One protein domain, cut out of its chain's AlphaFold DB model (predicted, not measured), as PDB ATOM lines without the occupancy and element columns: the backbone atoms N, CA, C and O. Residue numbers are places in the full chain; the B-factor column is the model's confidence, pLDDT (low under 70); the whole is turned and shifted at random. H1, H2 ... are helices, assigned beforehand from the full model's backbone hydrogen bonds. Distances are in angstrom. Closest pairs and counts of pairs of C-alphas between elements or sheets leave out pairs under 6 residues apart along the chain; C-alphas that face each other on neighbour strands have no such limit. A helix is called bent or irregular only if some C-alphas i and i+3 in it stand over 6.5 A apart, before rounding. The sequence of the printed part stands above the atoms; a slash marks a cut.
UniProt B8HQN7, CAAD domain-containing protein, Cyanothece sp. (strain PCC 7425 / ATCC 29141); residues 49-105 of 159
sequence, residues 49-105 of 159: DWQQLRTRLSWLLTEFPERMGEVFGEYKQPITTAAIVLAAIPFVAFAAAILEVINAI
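What this domain is: This is residues 49 to 105 of the 159 residues of the protein "CAAD domain-containing protein" of Cyanothece sp. (strain PCC 7425 / ATCC 29141) (UniProt B8HQN7). Two long helices, H1 and H2, meet near their ends and make a wide, open V or L, with one residue between them at the corner, and residues 49 to 70 of H1 and 81 to 104 of H2 stick out as two free arms. H1 comes first along the printed part, has a kink, and H2 follows as the longer arm. The printed part has 57 residues with two named helices and no named strand, in the order H1, H2, and its class is all helix. It is extended, with a radius of gyration of the C-alphas of 20.3 A, and flat, spanning 59 by 33 by 8 A.

Where its parts are: H1 takes residues 49 to 74, from C-alpha 49 at (208.878, 169.024, 265.268) to C-alpha 74 at (232.965, 183.431, 241.778), a length of 36.6 A. It has a kink of 28 degrees near residue 66. H1 is neither bent nor irregular, but only just: C-alphas 62 and 65 are 6.2 A apart. Tyr 75 is the one residue of the link. H2 takes residues 76 to 104, is 42.0 A long, and ends at C-alpha 104 at (208.830, 223.490, 250.219). H2 is neither bent nor irregular, but only just: C-alphas 87 and 90 are 6.3 A apart.

How they stand to each other: H1 and H2 are close but not clearly touching, with 1 pair of C-alphas within 8 A. Their closest C-alphas, those of Phe 72 and Ile 79, are 7.4 A apart. Their lines stand about perpendicular, at 85 degrees, and their centres are 31.8 A apart. Residues 49 to 70, of H1, stand free, and so do residues 81 to 105, of which 81 to 104 belong to H2. In the helix backbones, 20 of 22 O i to N i+4 pairs are within hydrogen-bond range in H1, and 22 of 25 in H2.

The domain as a whole: The two C-alphas farthest apart, those of Gln 51 and Ile 105, are 59.6 A apart. The printed part has no cut, and the link from H1 to H2 is tight. The mean pLDDT of the printed part is 85.7; residue 67 and residues 70 to 71 are under 70.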
ATOM      1  N   ASP A  49     208.708 168.217 266.480       77.31
ATOM      2  CA  ASP A  49     208.878 169.024 265.268       77.31
ATOM      3  C   ASP A  49     210.034 170.012 265.427       77.31
ATOM      4  O   ASP A  49     210.740 170.292 264.461       77.31
ATOM      5  N   TRP A  50     210.296 170.477 266.650       84.62
ATOM      6  CA  TRP A  50     211.454 171.302 266.984       84.62
ATOM      7  C   TRP A  50     212.770 170.561 266.837       84.62
ATOM      8  O   TRP A  50     213.730 171.144 266.335       84.62
ATOM      9  N   GLN A  51     212.825 169.282 267.204       86.38
ATOM     10  CA  GLN A  51     214.015 168.477 266.940       86.38
ATOM     11  C   GLN A  51     214.209 168.284 265.432       86.38
ATOM     12  O   GLN A  51     215.307 168.500 264.928       86.38
ATOM     13  N   GLN A  52     213.144 167.987 264.681       80.88
ATOM     14  CA  GLN A  52     213.232 167.862 263.221       80.88
ATOM     15  C   GLN A  52     213.628 169.174 262.543       80.88
ATOM     16  O   GLN A  52     214.447 169.170 261.627       80.88
ATOM     17  N   LEU A  53     213.080 170.300 262.993       85.19
ATOM     18  CA  LEU A  53     213.426 171.622 262.493       85.19
ATOM     19  C   LEU A  53     214.861 171.980 262.874       85.19
ATOM     20  O   LEU A  53     215.585 172.475 262.024       85.19
ATOM     21  N   ARG A  54     215.324 171.646 264.084       84.38
ATOM     22  CA  ARG A  54     216.726 171.800 264.493       84.38
ATOM     23  C   ARG A  54     217.662 170.985 263.610       84.38
ATOM     24  O   ARG A  54     218.705 171.501 263.237       84.38
ATOM     25  N   THR A  55     217.291 169.762 263.238       82.88
ATOM     26  CA  THR A  55     218.099 168.917 262.345       82.88
ATOM     27  C   THR A  55     218.082 169.425 260.900       82.88
ATOM     28  O   THR A  55     219.110 169.441 260.225       82.88
ATOM     29  N   ARG A  56     216.926 169.890 260.412       80.06
ATOM     30  CA  ARG A  56     216.801 170.483 259.070       80.06
ATOM     31  C   ARG A  56     217.536 171.820 258.977       80.06
ATOM     32  O   ARG A  56     218.203 172.079 257.983       80.06
ATOM     33  N   LEU A  57     217.459 172.641 260.022       85.56
ATOM     34  CA  LEU A  57     218.189 173.898 260.124       85.56
ATOM     35  C   LEU A  57     219.677 173.654 260.324       85.56
ATOM     36  O   LEU A  57     220.452 174.354 259.701       85.56
ATOM     37  N   SER A  58     220.106 172.666 261.114       83.38
ATOM     38  CA  SER A  58     221.539 172.400 261.285       83.38
ATOM     39  C   SER A  58     222.197 172.029 259.963       83.38
ATOM     40  O   SER A  58     223.265 172.534 259.658       83.38
ATOM     41  N   TRP A  59     221.535 171.216 259.138       79.56
ATOM     42  CA  TRP A  59     222.039 170.896 257.805       79.56
ATOM     43  C   TRP A  59     222.034 172.119 256.874       79.56
ATOM     44  O   TRP A  59     223.040 172.387 256.224       79.56
ATOM     45  N   LEU A  60     220.951 172.904 256.855       85.94
ATOM     46  CA  LEU A  60     220.881 174.120 256.045       85.94
ATOM     47  C   LEU A  60     221.952 175.132 256.474       85.94
ATOM     48  O   LEU A  60     222.613 175.706 255.628       85.94
ATOM     49  N   LEU A  61     222.158 175.327 257.777       84.62
ATOM     50  CA  LEU A  61     223.103 176.297 258.332       84.62
ATOM     51  C   LEU A  61     224.562 175.884 258.156       84.62
ATOM     52  O   LEU A  61     225.418 176.757 258.221       84.62
ATOM     53  N   THR A  62     224.857 174.600 257.968       78.25
ATOM     54  CA  THR A  62     226.227 174.139 257.708       78.25
ATOM     55  C   THR A  62     226.518 174.072 256.211       78.25
ATOM     56  O   THR A  62     227.579 174.499 255.788       78.25
ATOM     57  N   GLU A  63     225.560 173.653 255.385       74.38
ATOM     58  CA  GLU A  63     225.739 173.541 253.929       74.38
ATOM     59  C   GLU A  63     225.629 174.900 253.204       74.38
ATOM     60  O   GLU A  63     226.306 175.163 252.209       74.38
ATOM     61  N   PHE A  64     224.758 175.789 253.690       80.44
ATOM     62  CA  PHE A  64     224.517 177.103 253.095       80.44
ATOM     63  C   PHE A  64     225.732 178.042 253.113       80.44
ATOM     64  O   PHE A  64     226.007 178.620 252.061       80.44
ATOM     65  N   PRO A  65     226.470 178.231 254.229       79.31
ATOM     66  CA  PRO A  65     227.639 179.109 254.232       79.31
ATOM     67  C   PRO A  65     228.745 178.619 253.291       79.31
ATOM     68  O   PRO A  65     229.368 179.453 252.638       79.31
ATOM     69  N   GLU A  66     228.935 177.302 253.153       73.94
ATOM     70  CA  GLU A  66     229.906 176.709 252.222       73.94
ATOM     71  C   GLU A  66     229.578 177.089 250.763       73.94
ATOM     72  O   GLU A  66     230.414 177.656 250.058       73.94
ATOM     73  N   ARG A  67     228.320 176.898 250.327       68.94
ATOM     74  CA  ARG A  67     227.881 177.269 248.965       68.94
ATOM     75  C   ARG A  67     227.793 178.776 248.747       68.94
ATOM     76  O   ARG A  67     228.037 179.256 247.646       68.94
ATOM     77  N   MET A  68     227.451 179.543 249.779       74.88
ATOM     78  CA  MET A  68     227.435 181.003 249.701       74.88
ATOM     79  C   MET A  68     228.840 181.565 249.513       74.88
ATOM     80  O   MET A  68     228.980 182.528 248.771       74.88
ATOM     81  N   GLY A  69     229.864 180.975 250.136       70.00
ATOM     82  CA  GLY A  69     231.257 181.381 249.956       70.00
ATOM     83  C   GLY A  69     231.747 181.193 248.519       70.00
ATOM     84  O   GLY A  69     232.371 182.100 247.968       70.00
ATOM     85  N   GLU A  70     231.396 180.070 247.894       68.56
ATOM     86  CA  GLU A  70     231.759 179.739 246.510       68.56
ATOM     87  C   GLU A  70     231.001 180.610 245.494       68.56
ATOM     88  O   GLU A  70     231.610 181.242 244.631       68.56
ATOM     89  N   VAL A  71     229.684 180.767 245.666       68.81
ATOM     90  CA  VAL A  71     228.861 181.617 244.791       68.81
ATOM     91  C   VAL A  71     229.203 183.099 244.977       68.81
ATOM     92  O   VAL A  71     229.359 183.810 243.991       68.81
ATOM     93  N   PHE A  72     229.394 183.600 246.204       70.31
ATOM     94  CA  PHE A  72     229.870 184.976 246.385       70.31
ATOM     95  C   PHE A  72     231.289 185.159 245.867       70.31
ATOM     96  O   PHE A  72     231.585 186.264 245.440       70.31
ATOM     97  N   GLY A  73     232.162 184.153 245.963       72.00
ATOM     98  CA  GLY A  73     233.547 184.200 245.496       72.00
ATOM     99  C   GLY A  73     233.654 184.310 243.977       72.00
ATOM    100  O   GLY A  73     234.334 185.205 243.481       72.00
ATOM    101  N   GLU A  74     232.928 183.465 243.245       76.69
ATOM    102  CA  GLU A  74     232.965 183.431 241.778       76.69
ATOM    103  C   GLU A  74     232.079 184.513 241.134       76.69
ATOM    104  O   GLU A  74     232.429 185.085 240.104       76.69
ATOM    105  N   TYR A  75     230.975 184.898 241.785       78.62
ATOM    106  CA  TYR A  75     230.042 185.918 241.285       78.62
ATOM    107  C   TYR A  75     230.221 187.297 241.947       78.62
ATOM    108  O   TYR A  75     229.325 188.141 241.845       78.62
ATOM    109  N   LYS A  76     231.367 187.580 242.598       81.69
ATOM    110  CA  LYS A  76     231.637 188.862 243.293       81.69
ATOM    111  C   LYS A  76     231.254 190.076 242.454       81.69
ATOM    112  O   LYS A  76     230.569 190.968 242.950       81.69
ATOM    113  N   GLN A  77     231.704 190.120 241.203       83.38
ATOM    114  CA  GLN A  77     231.548 191.285 240.338       83.38
ATOM    115  C   GLN A  77     230.076 191.543 239.956       83.38
ATOM    116  O   GLN A  77     229.579 192.622 240.287       83.38
ATOM    117  N   PRO A  78     229.326 190.590 239.362       85.94
ATOM    118  CA  PRO A  78     227.919 190.818 239.032       85.94
ATOM    119  C   PRO A  78     227.027 190.985 240.270       85.94
ATOM    120  O   PRO A  78     226.121 191.816 240.239       85.94
ATOM    121  N   ILE A  79     227.289 190.269 241.373       89.81
ATOM    122  CA  ILE A  79     226.528 190.433 242.624       89.81
ATOM    123  C   ILE A  79     226.745 191.828 243.202       89.81
ATOM    124  O   ILE A  79     225.782 192.471 243.609       89.81
ATOM    125  N   THR A  80     227.983 192.323 243.216       88.38
ATOM    126  CA  THR A  80     228.289 193.668 243.722       88.38
ATOM    127  C   THR A  80     227.621 194.734 242.862       88.38
ATOM    128  O   THR A  80     226.992 195.641 243.397       88.38
ATOM    129  N   THR A  81     227.672 194.610 241.534       93.19
ATOM    130  CA  THR A  81     226.968 195.537 240.640       93.19
ATOM    131  C   THR A  81     225.456 195.490 240.855       93.19
ATOM    132  O   THR A  81     224.835 196.538 241.010       93.19
ATOM    133  N   ALA A  82     224.855 194.301 240.928       93.25
ATOM    134  CA  ALA A  82     223.427 194.156 241.198       93.25
ATOM    135  C   ALA A  82     223.045 194.728 242.572       93.25
ATOM    136  O   ALA A  82     222.027 195.407 242.693       93.25
ATOM    137  N   ALA A  83     223.883 194.519 243.589       93.69
ATOM    138  CA  ALA A  83     223.702 195.081 244.920       93.69
ATOM    139  C   ALA A  83     223.768 196.610 244.902       93.69
ATOM    140  O   ALA A  83     222.917 197.241 245.514       93.69
ATOM    141  N   ILE A  84     224.708 197.214 244.166       96.00
ATOM    142  CA  ILE A  84     224.780 198.673 243.999       96.00
ATOM    143  C   ILE A  84     223.529 199.198 243.295       96.00
ATOM    144  O   ILE A  84     222.939 200.172 243.753       96.00
ATOM    145  N   VAL A  85     223.092 198.550 242.211       96.69
ATOM    146  CA  VAL A  85     221.895 198.969 241.464       96.69
ATOM    147  C   VAL A  85     220.649 198.891 242.344       96.69
ATOM    148  O   VAL A  85     219.865 199.836 242.386       96.69
ATOM    149  N   LEU A  86     220.483 197.802 243.095       96.69
ATOM    150  CA  LEU A  86     219.379 197.655 244.043       96.69
ATOM    151  C   LEU A  86     219.482 198.657 245.199       96.69
ATOM    152  O   LEU A  86     218.478 199.247 245.591       96.69
ATOM    153  N   ALA A  87     220.689 198.899 245.713       96.50
ATOM    154  CA  ALA A  87     220.938 199.875 246.767       96.50
ATOM    155  C   ALA A  87     220.732 201.320 246.295       96.50
ATOM    156  O   ALA A  87     220.403 202.175 247.111       96.50
ATOM    157  N   ALA A  88     220.859 201.616 245.000       97.31
ATOM    158  CA  ALA A  88     220.623 202.954 244.468       97.31
ATOM    159  C   ALA A  88     219.148 203.383 244.577       97.31
ATOM    160  O   ALA A  88     218.866 204.570 244.708       97.31
ATOM    161  N   ILE A  89     218.202 202.440 244.576       97.19
ATOM    162  CA  ILE A  89     216.759 202.725 244.617       97.19
ATOM    163  C   ILE A  89     216.360 203.562 245.849       97.19
ATOM    164  O   ILE A  89     215.788 204.642 245.664       97.19
ATOM    165  N   PRO A  90     216.663 203.150 247.099       97.00
ATOM    166  CA  PRO A  90     216.354 203.970 248.268       97.00
ATOM    167  C   PRO A  90     217.119 205.297 248.278       97.00
ATOM    168  O   PRO A  90     216.582 206.284 248.766       97.00
ATOM    169  N   PHE A  91     218.327 205.360 247.706       97.38
ATOM    170  CA  PHE A  91     219.077 206.615 247.586       97.38
ATOM    171  C   PHE A  91     218.385 207.617 246.662       97.38
ATOM    172  O   PHE A  91     218.281 208.792 247.006       97.38
ATOM    173  N   VAL A  92     217.873 207.166 245.516       96.81
ATOM    174  CA  VAL A  92     217.110 208.020 244.594       96.81
ATOM    175  C   VAL A  92     215.816 208.494 245.256       96.81
ATOM    176  O   VAL A  92     215.505 209.683 245.201       96.81
ATOM    177  N   ALA A  93     215.094 207.600 245.937       95.44
ATOM    178  CA  ALA A  93     213.887 207.966 246.680       95.44
ATOM    179  C   ALA A  93     214.186 208.975 247.802       95.44
ATOM    180  O   ALA A  93     213.449 209.940 247.988       95.44
ATOM    181  N   PHE A  94     215.298 208.794 248.515       96.88
ATOM    182  CA  PHE A  94     215.749 209.709 249.556       96.88
ATOM    183  C   PHE A  94     216.136 211.081 248.994       96.88
ATOM    184  O   PHE A  94     215.717 212.103 249.531       96.88
ATOM    185  N   ALA A  95     216.870 211.121 247.879       95.81
ATOM    186  CA  ALA A  95     217.203 212.366 247.193       95.81
ATOM    187  C   ALA A  95     215.942 213.111 246.720       95.81
ATOM    188  O   ALA A  95     215.853 214.326 246.885       95.81
ATOM    189  N   ALA A  96     214.945 212.389 246.198       94.62
ATOM    190  CA  ALA A  96     213.657 212.967 245.818       94.62
ATOM    191  C   ALA A  96     212.892 213.526 247.030       94.62
ATOM    192  O   ALA A  96     212.388 214.646 246.963       94.62
ATOM    193  N   ALA A  97     212.871 212.803 248.155       94.19
ATOM    194  CA  ALA A  97     212.247 213.269 249.395       94.19
ATOM    195  C   ALA A  97     212.929 214.533 249.949       94.19
ATOM    196  O   ALA A  97     212.261 215.471 250.380       94.19
ATOM    197  N   ILE A  98     214.263 214.601 249.892       92.62
ATOM    198  CA  ILE A  98     215.005 215.816 250.249       92.62
ATOM    199  C   ILE A  98     214.623 216.968 249.317       92.62
ATOM    200  O   ILE A  98     214.398 218.081 249.790       92.62
ATOM    201  N   LEU A  99     214.534 216.719 248.009       90.62
ATOM    202  CA  LEU A  99     214.186 217.750 247.034       90.62
ATOM    203  C   LEU A  99     212.780 218.314 247.273       90.62
ATOM    204  O   LEU A  99     212.585 219.521 247.154       90.62
ATOM    205  N   GLU A 100     211.824 217.473 247.663       89.56
ATOM    206  CA  GLU A 100     210.474 217.899 248.041       89.56
ATOM    207  C   GLU A 100     210.497 218.847 249.252       89.56
ATOM    208  O   GLU A 100     209.888 219.918 249.213       89.56
ATOM    209  N   VAL A 101     211.275 218.515 250.289       90.94
ATOM    210  CA  VAL A 101     211.450 219.365 251.481       90.94
ATOM    211  C   VAL A 101     212.157 220.678 251.146       90.94
ATOM    212  O   VAL A 101     211.746 221.742 251.606       90.94
ATOM    213  N   ILE A 102     213.214 220.623 250.333       88.44
ATOM    214  CA  ILE A 102     213.952 221.813 249.903       88.44
ATOM    215  C   ILE A 102     213.043 222.733 249.086       88.44
ATOM    216  O   ILE A 102     213.030 223.936 249.331       88.44
ATOM    217  N   ASN A 103     212.256 222.186 248.156       85.44
ATOM    218  CA  ASN A 103     211.327 222.963 247.336       85.44
ATOM    219  C   ASN A 103     210.174 223.565 248.160       85.44
ATOM    220  O   ASN A 103     209.646 224.617 247.809       85.44
ATOM    221  N   ALA A 104     209.804 222.937 249.281       86.44
ATOM    222  CA  ALA A 104     208.830 223.490 250.219       86.44
ATOM    223  C   ALA A 104     209.364 224.705 251.004       86.44
ATOM    224  O   ALA A 104     208.574 225.480 251.546       86.44
ATOM    225  N   ILE A 105     210.687 224.898 251.067       87.12
ATOM    226  CA  ILE A 105     211.315 226.020 251.769       87.12
ATOM    227  C   ILE A 105     211.790 227.055 250.732       87.12
ATOM    228  O   ILE A 105     212.833 226.877 250.097       87.12
TER     229      ILE A 105